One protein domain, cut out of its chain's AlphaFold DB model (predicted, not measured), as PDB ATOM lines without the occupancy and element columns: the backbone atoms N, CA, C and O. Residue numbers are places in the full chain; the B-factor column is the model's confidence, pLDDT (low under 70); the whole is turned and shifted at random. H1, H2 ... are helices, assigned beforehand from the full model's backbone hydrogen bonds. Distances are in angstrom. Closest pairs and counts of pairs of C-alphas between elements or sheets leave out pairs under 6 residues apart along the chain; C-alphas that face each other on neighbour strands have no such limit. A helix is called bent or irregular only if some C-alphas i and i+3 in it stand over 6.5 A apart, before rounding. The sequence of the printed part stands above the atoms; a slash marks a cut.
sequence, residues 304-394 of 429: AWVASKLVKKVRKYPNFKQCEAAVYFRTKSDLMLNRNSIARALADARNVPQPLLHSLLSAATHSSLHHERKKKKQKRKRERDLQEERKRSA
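This is residues 304 to 394 of the 429 residues of an uncharacterized protein of Arachis hypogaea (UniProt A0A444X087). One long helix, H4, sticks out with residues 361 to 394 from a small head in which short helices H1 and H2 both pack on H3. The 91 printed residues include four named helices, H1 to H4 in chain order, and no named strand: all helix. The whole is extended, radius of gyration of the C-alphas 20.6 A, spanning 66 by 32 by 19 A.

H4, residues 356 to 394, runs 55.4 A from C-alpha 356 at (36.281, -6.005, 29.427) to C-alpha 394 at (-4.397, -18.146, -6.130). H1 is residues 304 to 316, 19.3 A, only just irregular: C-alphas 309 and 312 are 6.6 A apart. H2 is residues 322 to 333, 16.0 A; H3 is 339 to 350, 16.7 A.

H4 is apart from H1, H2 and H3. H1 and H3 touch at a steep tilt of 58 degrees, closest C-alphas Ala 307 and Ala 345, 4.4 A. H2 touches H3 with residues 322 to 326 alone, about perpendicular at 83 degrees, closest C-alphas Gln 322 and Ala 343, 6.1 A. O i to N i+4 pairs are within hydrogen-bond range throughout H2, and in H1 7 of 9, H3 7 of 8, H4 34 of 35.

The farthest C-alphas, Asn 319 and Ala 394, are 67.0 A apart. The printed part has no cut, and its three links are tight. pLDDT is under 70 at residues 353 to 372.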
ATOM      1  N   ALA A 304      29.392   6.003  19.366       85.50
ATOM      2  CA  ALA A 304      29.807   4.630  19.654       85.50
ATOM      3  C   ALA A 304      30.574   3.982  18.485       85.50
ATOM      4  O   ALA A 304      31.566   3.292  18.713       85.50
ATOM      5  N   TRP A 305      30.170   4.241  17.234       89.69
ATOM      6  CA  TRP A 305      30.919   3.804  16.048       89.69
ATOM      7  C   TRP A 305      32.304   4.464  15.991       89.69
ATOM      8  O   TRP A 305      33.315   3.780  15.818       89.69
ATOM      9  N   VAL A 306      32.360   5.782  16.220       88.81
ATOM     10  CA  VAL A 306      33.608   6.563  16.246       88.81
ATOM     11  C   VAL A 306      34.539   6.043  17.349       88.81
ATOM     12  O   VAL A 306      35.698   5.736  17.073       88.81
ATOM     13  N   ALA A 307      34.027   5.844  18.569       91.94
ATOM     14  CA  ALA A 307      34.794   5.283  19.683       91.94
ATOM     15  C   ALA A 307      35.320   3.872  19.364       91.94
ATOM     16  O   ALA A 307      36.503   3.598  19.554       91.94
ATOM     17  N   SER A 308      34.483   2.994  18.799       87.81
ATOM     18  CA  SER A 308      34.869   1.627  18.417       87.81
ATOM     19  C   SER A 308      36.045   1.594  17.428       87.81
ATOM     20  O   SER A 308      36.985   0.815  17.613       87.81
ATOM     21  N   LYS A 309      36.052   2.480  16.422       88.06
ATOM     22  CA  LYS A 309      37.183   2.624  15.485       88.06
ATOM     23  C   LYS A 309      38.434   3.205  16.172       88.06
ATOM     24  O   LYS A 309      39.549   2.813  15.828       88.06
ATOM     25  N   LEU A 310      38.267   4.079  17.170       92.06
ATOM     26  CA  LEU A 310      39.361   4.702  17.929       92.06
ATOM     27  C   LEU A 310      40.015   3.789  18.978       92.06
ATOM     28  O   LEU A 310      41.213   3.942  19.210       92.06
ATOM     29  N   VAL A 311      39.302   2.818  19.567       92.31
ATOM     30  CA  VAL A 311      39.831   1.906  20.615       92.31
ATOM     31  C   VAL A 311      41.153   1.237  20.211       92.31
ATOM     32  O   VAL A 311      42.070   1.140  21.025       92.31
ATOM     33  N   LYS A 312      41.303   0.815  18.947       87.00
ATOM     34  CA  LYS A 312      42.568   0.230  18.457       87.00
ATOM     35  C   LYS A 312      43.694   1.270  18.326       87.00
ATOM     36  O   LYS A 312      44.853   0.935  18.548       87.00
ATOM     37  N   LYS A 313      43.368   2.524  17.989       88.50
ATOM     38  CA  LYS A 313      44.340   3.623  17.854       88.50
ATOM     39  C   LYS A 313      44.830   4.126  19.210       88.50
ATOM     40  O   LYS A 313      46.039   4.185  19.393       88.50
ATOM     41  N   VAL A 314      43.939   4.400  20.168       92.19
ATOM     42  CA  VAL A 314      44.340   4.904  21.502       92.19
ATOM     43  C   VAL A 314      45.134   3.885  22.328       92.19
ATOM     44  O   VAL A 314      45.836   4.274  23.250       92.19
ATOM     45  N   ARG A 315      45.062   2.588  21.992       87.50
ATOM     46  CA  ARG A 315      45.892   1.541  22.616       87.50
ATOM     47  C   ARG A 315      47.306   1.465  22.041       87.50
ATOM     48  O   ARG A 315      48.241   1.353  22.818       87.50
ATOM     49  N   LYS A 316      47.479   1.564  20.712       89.44
ATOM     50  CA  LYS A 316      48.826   1.637  20.104       89.44
ATOM     51  C   LYS A 316      49.488   3.009  20.317       89.44
ATOM     52  O   LYS A 316      50.706   3.103  20.332       89.44
ATOM     53  N   TYR A 317      48.689   4.061  20.488       88.31
ATOM     54  CA  TYR A 317      49.151   5.435  20.669       88.31
ATOM     55  C   TYR A 317      48.354   6.094  21.816       88.31
ATOM     56  O   TYR A 317      47.335   6.737  21.553       88.31
ATOM     57  N   PRO A 318      48.776   5.964  23.091       85.12
ATOM     58  CA  PRO A 318      48.053   6.537  24.240       85.12
ATOM     59  C   PRO A 318      47.772   8.040  24.092       85.12
ATOM     60  O   PRO A 318      46.663   8.524  24.352       85.12
ATOM     61  N   ASN A 319      48.759   8.756  23.550       87.31
ATOM     62  CA  ASN A 319      48.737  10.199  23.324       87.31
ATOM     63  C   ASN A 319      47.932  10.641  22.085       87.31
ATOM     64  O   ASN A 319      47.906  11.836  21.807       87.31
ATOM     65  N   PHE A 320      47.255   9.728  21.366       92.19
ATOM     66  CA  PHE A 320      46.527  10.036  20.123       92.19
ATOM     67  C   PHE A 320      45.547  11.208  20.307       92.19
ATOM     68  O   PHE A 320      44.671  11.183  21.187       92.19
ATOM     69  N   LYS A 321      45.725  12.264  19.510       91.56
ATOM     70  CA  LYS A 321      45.080  13.569  19.721       91.56
ATOM     71  C   LYS A 321      43.757  13.700  18.968       91.56
ATOM     72  O   LYS A 321      43.481  13.018  17.985       91.56
ATOM     73  N   GLN A 322      42.946  14.665  19.400       90.19
ATOM     74  CA  GLN A 322      41.684  15.029  18.746       90.19
ATOM     75  C   GLN A 322      41.877  15.433  17.274       90.19
ATOM     76  O   GLN A 322      41.087  15.031  16.423       90.19
ATOM     77  N   CYS A 323      42.938  16.185  16.966       88.69
ATOM     78  CA  CYS A 323      43.254  16.610  15.600       88.69
ATOM     79  C   CYS A 323      43.710  15.430  14.729       88.69
ATOM     80  O   CYS A 323      43.248  15.284  13.604       88.69
ATOM     81  N   GLU A 324      44.536  14.530  15.272       91.19
ATOM     82  CA  GLU A 324      44.971  13.299  14.595       91.19
ATOM     83  C   GLU A 324      43.783  12.369  14.305       91.19
ATOM     84  O   GLU A 324      43.692  11.790  13.224       91.19
ATOM     85  N   ALA A 325      42.824  12.275  15.231       91.62
ATOM     86  CA  ALA A 325      41.564  11.569  15.017       91.62
ATOM     87  C   ALA A 325      40.699  12.233  13.926       91.62
ATOM     88  O   ALA A 325      40.133  11.525  13.094       91.62
ATOM     89  N   ALA A 326      40.624  13.568  13.880       89.62
ATOM     90  CA  ALA A 326      39.910  14.293  12.824       89.62
ATOM     91  C   ALA A 326      40.534  14.050  11.436       89.62
ATOM     92  O   ALA A 326      39.820  13.712  10.493       89.62
ATOM     93  N   VAL A 327      41.865  14.135  11.327       88.38
ATOM     94  CA  VAL A 327      42.612  13.815  10.096       88.38
ATOM     95  C   VAL A 327      42.432  12.344   9.708       88.38
ATOM     96  O   VAL A 327      42.230  12.045   8.534       88.38
ATOM     97  N   TYR A 328      42.440  11.419  10.671       87.56
ATOM     98  CA  TYR A 328      42.216   9.990  10.428       87.56
ATOM     99  C   TYR A 328      40.822   9.694   9.854       87.56
ATOM    100  O   TYR A 328      40.711   8.901   8.922       87.56
ATOM    101  N   PHE A 329      39.761  10.333  10.359       86.38
ATOM    102  CA  PHE A 329      38.410  10.141   9.816       86.38
ATOM    103  C   PHE A 329      38.179  10.880   8.489       86.38
ATOM    104  O   PHE A 329      37.483  10.338   7.631       86.38
ATOM    105  N   ARG A 330      38.827  12.037   8.271       81.38
ATOM    106  CA  ARG A 330      38.857  12.709   6.960       81.38
ATOM    107  C   ARG A 330      39.548  11.825   5.912       81.38
ATOM    108  O   ARG A 330      38.941  11.480   4.911       81.38
ATOM    109  N   THR A 331      40.780  11.382   6.165       76.88
ATOM    110  CA  THR A 331      41.580  10.629   5.174       76.88
ATOM    111  C   THR A 331      41.122   9.185   4.961       76.88
ATOM    112  O   THR A 331      41.213   8.683   3.847       76.88
ATOM    113  N   LYS A 332      40.629   8.491   6.000       74.81
ATOM    114  CA  LYS A 332      40.288   7.057   5.916       74.81
ATOM    115  C   LYS A 332      38.791   6.764   5.756       74.81
ATOM    116  O   LYS A 332      38.400   5.598   5.686       74.81
ATOM    117  N   SER A 333      37.922   7.774   5.769       74.44
ATOM    118  CA  SER A 333      36.467   7.572   5.639       74.44
ATOM    119  C   SER A 333      35.707   8.749   5.014       74.44
ATOM    120  O   SER A 333      34.485   8.672   4.952       74.44
ATOM    121  N   ASP A 334      36.391   9.822   4.598       74.19
ATOM    122  CA  ASP A 334      35.801  11.096   4.147       74.19
ATOM    123  C   ASP A 334      34.730  11.659   5.108       74.19
ATOM    124  O   ASP A 334      33.665  12.146   4.724       74.19
ATOM    125  N   LEU A 335      34.998  11.540   6.417       81.19
ATOM    126  CA  LEU A 335      34.096  11.981   7.482       81.19
ATOM    127  C   LEU A 335      34.629  13.220   8.203       81.19
ATOM    128  O   LEU A 335      35.621  13.158   8.935       81.19
ATOM    129  N   MET A 336      33.883  14.320   8.101       79.38
ATOM    130  CA  MET A 336      34.026  15.472   8.984       79.38
ATOM    131  C   MET A 336      33.135  15.304  10.208       79.38
ATOM    132  O   MET A 336      31.943  15.609  10.228       79.38
ATOM    133  N   LEU A 337      33.750  14.789  11.268       81.69
ATOM    134  CA  LEU A 337      33.131  14.655  12.576       81.69
ATOM    135  C   LEU A 337      33.322  15.949  13.376       81.69
ATOM    136  O   LEU A 337      34.433  16.466  13.481       81.69
ATOM    137  N   ASN A 338      32.246  16.444  13.992       85.88
ATOM    138  CA  ASN A 338      32.297  17.585  14.908       85.88
ATOM    139  C   ASN A 338      33.363  17.349  16.001       85.88
ATOM    140  O   ASN A 338      33.387  16.293  16.638       85.88
ATOM    141  N   ARG A 339      34.205  18.355  16.271       87.56
ATOM    142  CA  ARG A 339      35.249  18.346  17.314       87.56
ATOM    143  C   ARG A 339      34.751  17.757  18.649       87.56
ATOM    144  O   ARG A 339      35.420  16.911  19.254       87.56
ATOM    145  N   ASN A 340      33.528  18.103  19.051       88.88
ATOM    146  CA  ASN A 340      32.879  17.657  20.286       88.88
ATOM    147  C   ASN A 340      32.322  16.221  20.229       88.88
ATOM    148  O   ASN A 340      32.035  15.649  21.282       88.88
ATOM    149  N   SER A 341      32.149  15.595  19.058       87.62
ATOM    150  CA  SER A 341      31.910  14.141  18.979       87.62
ATOM    151  C   SER A 341      33.226  13.364  19.083       87.62
ATOM    152  O   SER A 341      33.281  12.393  19.836       87.62
ATOM    153  N   ILE A 342      34.298  13.847  18.439       92.31
ATOM    154  CA  ILE A 342      35.637  13.236  18.491       92.31
ATOM    155  C   ILE A 342      36.188  13.218  19.924       92.31
ATOM    156  O   ILE A 342      36.644  12.172  20.377       92.31
ATOM    157  N   ALA A 343      36.107  14.332  20.670       92.75
ATOM    158  CA  ALA A 343      36.566  14.380  22.069       92.75
ATOM    159  C   ALA A 343      35.874  13.325  22.943       92.75
ATOM    160  O   ALA A 343      36.532  12.556  23.642       92.75
ATOM    161  N   ARG A 344      34.539  13.262  22.868       92.75
ATOM    162  CA  ARG A 344      33.738  12.312  23.649       92.75
ATOM    163  C   ARG A 344      34.016  10.862  23.243       92.75
ATOM    164  O   ARG A 344      34.131  10.015  24.116       92.75
ATOM    165  N   ALA A 345      34.201  10.591  21.951       93.94
ATOM    166  CA  ALA A 345      34.555   9.262  21.456       93.94
ATOM    167  C   ALA A 345      35.995   8.831  21.816       93.94
ATOM    168  O   ALA A 345      36.232   7.646  22.038       93.94
ATOM    169  N   LEU A 346      36.949   9.768  21.912       93.69
ATOM    170  CA  LEU A 346      38.299   9.500  22.430       93.69
ATOM    171  C   LEU A 346      38.285   9.204  23.935       93.69
ATOM    172  O   LEU A 346      38.984   8.292  24.371       93.69
ATOM    173  N   ALA A 347      37.484   9.939  24.714       92.31
ATOM    174  CA  ALA A 347      37.287   9.659  26.136       92.31
ATOM    175  C   ALA A 347      36.680   8.261  26.344       92.31
ATOM    176  O   ALA A 347      37.244   7.459  27.084       92.31
ATOM    177  N   ASP A 348      35.614   7.921  25.609       91.38
ATOM    178  CA  ASP A 348      35.023   6.576  25.633       91.38
ATOM    179  C   ASP A 348      36.058   5.498  25.290       91.38
ATOM    180  O   ASP A 348      36.176   4.507  26.004       91.38
ATOM    181  N   ALA A 349      36.828   5.699  24.214       91.94
ATOM    182  CA  ALA A 349      37.811   4.732  23.731       91.94
ATOM    183  C   ALA A 349      38.966   4.493  24.719       91.94
ATOM    184  O   ALA A 349      39.456   3.365  24.811       91.94
ATOM    185  N   ARG A 350      39.391   5.530  25.457       91.50
ATOM    186  CA  ARG A 350      40.378   5.424  26.547       91.50
ATOM    187  C   ARG A 350      39.802   4.724  27.778       91.50
ATOM    188  O   ARG A 350      40.493   3.923  28.394       91.50
ATOM    189  N   ASN A 351      38.527   4.962  28.079       87.06
ATOM    190  CA  ASN A 351      37.847   4.413  29.250       87.06
ATOM    191  C   ASN A 351      37.412   2.938  29.101       87.06
ATOM    192  O   ASN A 351      36.788   2.418  30.021       87.06
ATOM    193  N   VAL A 352      37.716   2.243  27.991       77.94
ATOM    194  CA  VAL A 352      37.430   0.799  27.821       77.94
ATOM    195  C   VAL A 352      38.502  -0.055  28.525       77.94
ATOM    196  O   VAL A 352      39.589  -0.230  27.953       77.94
ATOM    197  N   PRO A 353      38.218  -0.673  29.694       64.62
ATOM    198  CA  PRO A 353      39.217  -1.422  30.455       64.62
ATOM    199  C   PRO A 353      39.688  -2.660  29.688       64.62
ATOM    200  O   PRO A 353      38.886  -3.311  29.011       64.62
ATOM    201  N   GLN A 354      40.968  -3.026  29.816       57.59
ATOM    202  CA  GLN A 354      41.508  -4.199  29.115       57.59
ATOM    203  C   GLN A 354      40.744  -5.508  29.418       57.59
ATOM    204  O   GLN A 354      40.392  -6.185  28.453       57.59
ATOM    205  N   PRO A 355      40.370  -5.850  30.674       48.03
ATOM    206  CA  PRO A 355      39.649  -7.099  30.957       48.03
ATOM    207  C   PRO A 355      38.254  -7.185  30.314       48.03
ATOM    208  O   PRO A 355      37.746  -8.273  30.053       48.03
ATOM    209  N   LEU A 356      37.623  -6.043  30.014       51.56
ATOM    210  CA  LEU A 356      36.281  -6.005  29.427       51.56
ATOM    211  C   LEU A 356      36.266  -6.173  27.901       51.56
ATOM    212  O   LEU A 356      35.183  -6.217  27.324       51.56
ATOM    213  N   LEU A 357      37.422  -6.332  27.239       52.91
ATOM    214  CA  LEU A 357      37.493  -6.587  25.792       52.91
ATOM    215  C   LEU A 357      36.632  -7.790  25.377       52.91
ATOM    216  O   LEU A 357      35.824  -7.680  24.456       52.91
ATOM    217  N   HIS A 358      36.780  -8.913  26.085       54.06
ATOM    218  CA  HIS A 358      36.081 -10.161  25.773       54.06
ATOM    219  C   HIS A 358      34.584 -10.069  26.112       54.06
ATOM    220  O   HIS A 358      33.727 -10.439  25.309       54.06
ATOM    221  N   SER A 359      34.260  -9.496  27.277       50.94
ATOM    222  CA  SER A 359      32.880  -9.365  27.756       50.94
ATOM    223  C   SER A 359      32.059  -8.362  26.935       50.94
ATOM    224  O   SER A 359      30.917  -8.653  26.591       50.94
ATOM    225  N   LEU A 360      32.629  -7.221  26.526       52.47
ATOM    226  CA  LEU A 360      31.911  -6.220  25.726       52.47
ATOM    227  C   LEU A 360      31.768  -6.618  24.252       52.47
ATOM    228  O   LEU A 360      30.708  -6.365  23.680       52.47
ATOM    229  N   LEU A 361      32.754  -7.293  23.640       55.69
ATOM    230  CA  LEU A 361      32.545  -7.906  22.317       55.69
ATOM    231  C   LEU A 361      31.457  -8.985  22.385       55.69
ATOM    232  O   LEU A 361      30.577  -9.013  21.521       55.69
ATOM    233  N   SER A 362      31.461  -9.824  23.425       55.38
ATOM    234  CA  SER A 362      30.427 -10.846  23.626       55.38
ATOM    235  C   SER A 362      29.041 -10.227  23.862       55.38
ATOM    236  O   SER A 362      28.104 -10.526  23.131       55.38
ATOM    237  N   ALA A 363      28.888  -9.279  24.788       55.09
ATOM    238  CA  ALA A 363      27.599  -8.646  25.078       55.09
ATOM    239  C   ALA A 363      27.040  -7.839  23.888       55.09
ATOM    240  O   ALA A 363      25.832  -7.885  23.623       55.09
ATOM    241  N   ALA A 364      27.901  -7.142  23.134       53.56
ATOM    242  CA  ALA A 364      27.498  -6.421  21.927       53.56
ATOM    243  C   ALA A 364      27.092  -7.385  20.800       53.56
ATOM    244  O   ALA A 364      26.053  -7.179  20.167       53.56
ATOM    245  N   THR A 365      27.853  -8.465  20.575       56.31
ATOM    246  CA  THR A 365      27.486  -9.484  19.579       56.31
ATOM    247  C   THR A 365      26.234 -10.250  19.992       56.31
ATOM    248  O   THR A 365      25.339 -10.367  19.167       56.31
ATOM    249  N   HIS A 366      26.068 -10.674  21.246       52.97
ATOM    250  CA  HIS A 366      24.844 -11.332  21.721       52.97
ATOM    251  C   HIS A 366      23.605 -10.427  21.631       52.97
ATOM    252  O   HIS A 366      22.549 -10.894  21.199       52.97
ATOM    253  N   SER A 367      23.717  -9.137  21.961       58.81
ATOM    254  CA  SER A 367      22.600  -8.185  21.826       58.81
ATOM    255  C   SER A 367      22.248  -7.920  20.359       58.81
ATOM    256  O   SER A 367      21.074  -7.977  19.986       58.81
ATOM    257  N   SER A 368      23.259  -7.714  19.508       63.25
ATOM    258  CA  SER A 368      23.089  -7.545  18.060       63.25
ATOM    259  C   SER A 368      22.500  -8.806  17.412       63.25
ATOM    260  O   SER A 368      21.469  -8.738  16.750       63.25
ATOM    261  N   LEU A 369      23.054  -9.987  17.705       58.34
ATOM    262  CA  LEU A 369      22.551 -11.285  17.250       58.34
ATOM    263  C   LEU A 369      21.146 -11.578  17.776       58.34
ATOM    264  O   LEU A 369      20.372 -12.208  17.065       58.34
ATOM    265  N   HIS A 370      20.769 -11.146  18.982       62.06
ATOM    266  CA  HIS A 370      19.397 -11.302  19.472       62.06
ATOM    267  C   HIS A 370      18.420 -10.386  18.720       62.06
ATOM    268  O   HIS A 370      17.332 -10.831  18.342       62.06
ATOM    269  N   HIS A 371      18.816  -9.141  18.442       65.25
ATOM    270  CA  HIS A 371      18.033  -8.201  17.641       65.25
ATOM    271  C   HIS A 371      17.901  -8.674  16.179       65.25
ATOM    272  O   HIS A 371      16.789  -8.730  15.653       65.25
ATOM    273  N   GLU A 372      18.983  -9.152  15.559       64.56
ATOM    274  CA  GLU A 372      18.967  -9.758  14.220       64.56
ATOM    275  C   GLU A 372      18.221 -11.098  14.179       64.56
ATOM    276  O   GLU A 372      17.461 -11.349  13.247       64.56
ATOM    277  N   ARG A 373      18.317 -11.951  15.209       74.75
ATOM    278  CA  ARG A 373      17.475 -13.158  15.325       74.75
ATOM    279  C   ARG A 373      15.992 -12.792  15.435       74.75
ATOM    280  O   ARG A 373      15.168 -13.508  14.865       74.75
ATOM    281  N   LYS A 374      15.635 -11.686  16.104       78.44
ATOM    282  CA  LYS A 374      14.259 -11.153  16.117       78.44
ATOM    283  C   LYS A 374      13.840 -10.641  14.734       78.44
ATOM    284  O   LYS A 374      12.820 -11.112  14.232       78.44
ATOM    285  N   LYS A 375      14.642  -9.801  14.064       79.38
ATOM    286  CA  LYS A 375      14.375  -9.349  12.681       79.38
ATOM    287  C   LYS A 375      14.236 -10.517  11.704       79.38
ATOM    288  O   LYS A 375      13.255 -10.579  10.973       79.38
ATOM    289  N   LYS A 376      15.156 -11.487  11.723       84.12
ATOM    290  CA  LYS A 376      15.146 -12.669  10.841       84.12
ATOM    291  C   LYS A 376      13.946 -13.581  11.110       84.12
ATOM    292  O   LYS A 376      13.373 -14.109  10.160       84.12
ATOM    293  N   LYS A 377      13.501 -13.721  12.369       84.12
ATOM    294  CA  LYS A 377      12.217 -14.372  12.703       84.12
ATOM    295  C   LYS A 377      11.012 -13.576  12.182       84.12
ATOM    296  O   LYS A 377      10.068 -14.191  11.701       84.12
ATOM    297  N   GLN A 378      11.041 -12.244  12.237       85.62
ATOM    298  CA  GLN A 378       9.946 -11.391  11.762       85.62
ATOM    299  C   GLN A 378       9.864 -11.323  10.227       85.62
ATOM    300  O   GLN A 378       8.760 -11.409   9.692       85.62
ATOM    301  N   LYS A 379      11.003 -11.280   9.515       87.25
ATOM    302  CA  LYS A 379      11.086 -11.441   8.049       87.25
ATOM    303  C   LYS A 379      10.528 -12.810   7.633       87.25
ATOM    304  O   LYS A 379       9.538 -12.841   6.914       87.25
ATOM    305  N   ARG A 380      10.990 -13.909   8.250       87.31
ATOM    306  CA  ARG A 380      10.428 -15.270   8.057       87.31
ATOM    307  C   ARG A 380       8.965 -15.447   8.475       87.31
ATOM    308  O   ARG A 380       8.344 -16.447   8.111       87.31
ATOM    309  N   LYS A 381       8.402 -14.537   9.279       89.94
ATOM    310  CA  LYS A 381       6.956 -14.503   9.510       89.94
ATOM    311  C   LYS A 381       6.263 -13.830   8.327       89.94
ATOM    312  O   LYS A 381       5.501 -14.505   7.654       89.94
ATOM    313  N   ARG A 382       6.633 -12.585   8.003       88.50
ATOM    314  CA  ARG A 382       6.091 -11.823   6.862       88.50
ATOM    315  C   ARG A 382       6.178 -12.584   5.533       88.50
ATOM    316  O   ARG A 382       5.230 -12.553   4.768       88.50
ATOM    317  N   GLU A 383       7.271 -13.303   5.282       89.19
ATOM    318  CA  GLU A 383       7.449 -14.146   4.088       89.19
ATOM    319  C   GLU A 383       6.428 -15.293   4.021       89.19
ATOM    320  O   GLU A 383       5.892 -15.567   2.951       89.19
ATOM    321  N   ARG A 384       6.117 -15.941   5.153       90.81
ATOM    322  CA  ARG A 384       5.093 -16.999   5.219       90.81
ATOM    323  C   ARG A 384       3.681 -16.429   5.186       90.81
ATOM    324  O   ARG A 384       2.850 -16.980   4.476       90.81
ATOM    325  N   ASP A 385       3.440 -15.322   5.885       92.12
ATOM    326  CA  ASP A 385       2.167 -14.600   5.872       92.12
ATOM    327  C   ASP A 385       1.829 -14.176   4.414       92.12
ATOM    328  O   ASP A 385       0.745 -14.475   3.916       92.12
ATOM    329  N   LEU A 386       2.803 -13.621   3.675       91.88
ATOM    330  CA  LEU A 386       2.693 -13.270   2.248       91.88
ATOM    331  C   LEU A 386       2.583 -14.499   1.325       91.88
ATOM    332  O   LEU A 386       1.889 -14.451   0.311       91.88
ATOM    333  N   GLN A 387       3.254 -15.613   1.637       89.75
ATOM    334  CA  GLN A 387       3.121 -16.846   0.850       89.75
ATOM    335  C   GLN A 387       1.741 -17.498   1.047       89.75
ATOM    336  O   GLN A 387       1.180 -18.033   0.090       89.75
ATOM    337  N   GLU A 388       1.166 -17.429   2.249       91.62
ATOM    338  CA  GLU A 388      -0.229 -17.798   2.489       91.62
ATOM    339  C   GLU A 388      -1.196 -16.856   1.776       91.62
ATOM    340  O   GLU A 388      -2.127 -17.338   1.138       91.62
ATOM    341  N   GLU A 389      -0.974 -15.545   1.813       91.38
ATOM    342  CA  GLU A 389      -1.795 -14.578   1.078       91.38
ATOM    343  C   GLU A 389      -1.759 -14.835  -0.436       91.38
ATOM    344  O   GLU A 389      -2.811 -14.913  -1.072       91.38
ATOM    345  N   ARG A 390      -0.578 -15.098  -1.012       90.25
ATOM    346  CA  ARG A 390      -0.434 -15.519  -2.417       90.25
ATOM    347  C   ARG A 390      -1.169 -16.833  -2.709       90.25
ATOM    348  O   ARG A 390      -1.828 -16.922  -3.742       90.25
ATOM    349  N   LYS A 391      -1.129 -17.825  -1.810       90.56
ATOM    350  CA  LYS A 391      -1.896 -19.084  -1.949       90.56
ATOM    351  C   LYS A 391      -3.409 -18.852  -1.869       90.56
ATOM    352  O   LYS A 391      -4.140 -19.365  -2.710       90.56
ATOM    353  N   ARG A 392      -3.884 -18.048  -0.913       88.44
ATOM    354  CA  ARG A 392      -5.301 -17.666  -0.766       88.44
ATOM    355  C   ARG A 392      -5.785 -16.893  -1.997       88.44
ATOM    356  O   ARG A 392      -6.841 -17.211  -2.531       88.44
ATOM    357  N   SER A 393      -4.976 -15.958  -2.501       84.62
ATOM    358  CA  SER A 393      -5.228 -15.225  -3.746       84.62
ATOM    359  C   SER A 393      -5.257 -16.153  -4.965       84.62
ATOM    360  O   SER A 393      -6.136 -16.004  -5.805       84.62
ATOM    361  N   ALA A 394      -4.373 -17.151  -5.055       82.31
ATOM    362  CA  ALA A 394      -4.397 -18.146  -6.130       82.31
ATOM    363  C   ALA A 394      -5.645 -19.049  -6.075       82.31
ATOM    364  O   ALA A 394      -6.255 -19.302  -7.110       82.31
TER     365      ALA A 394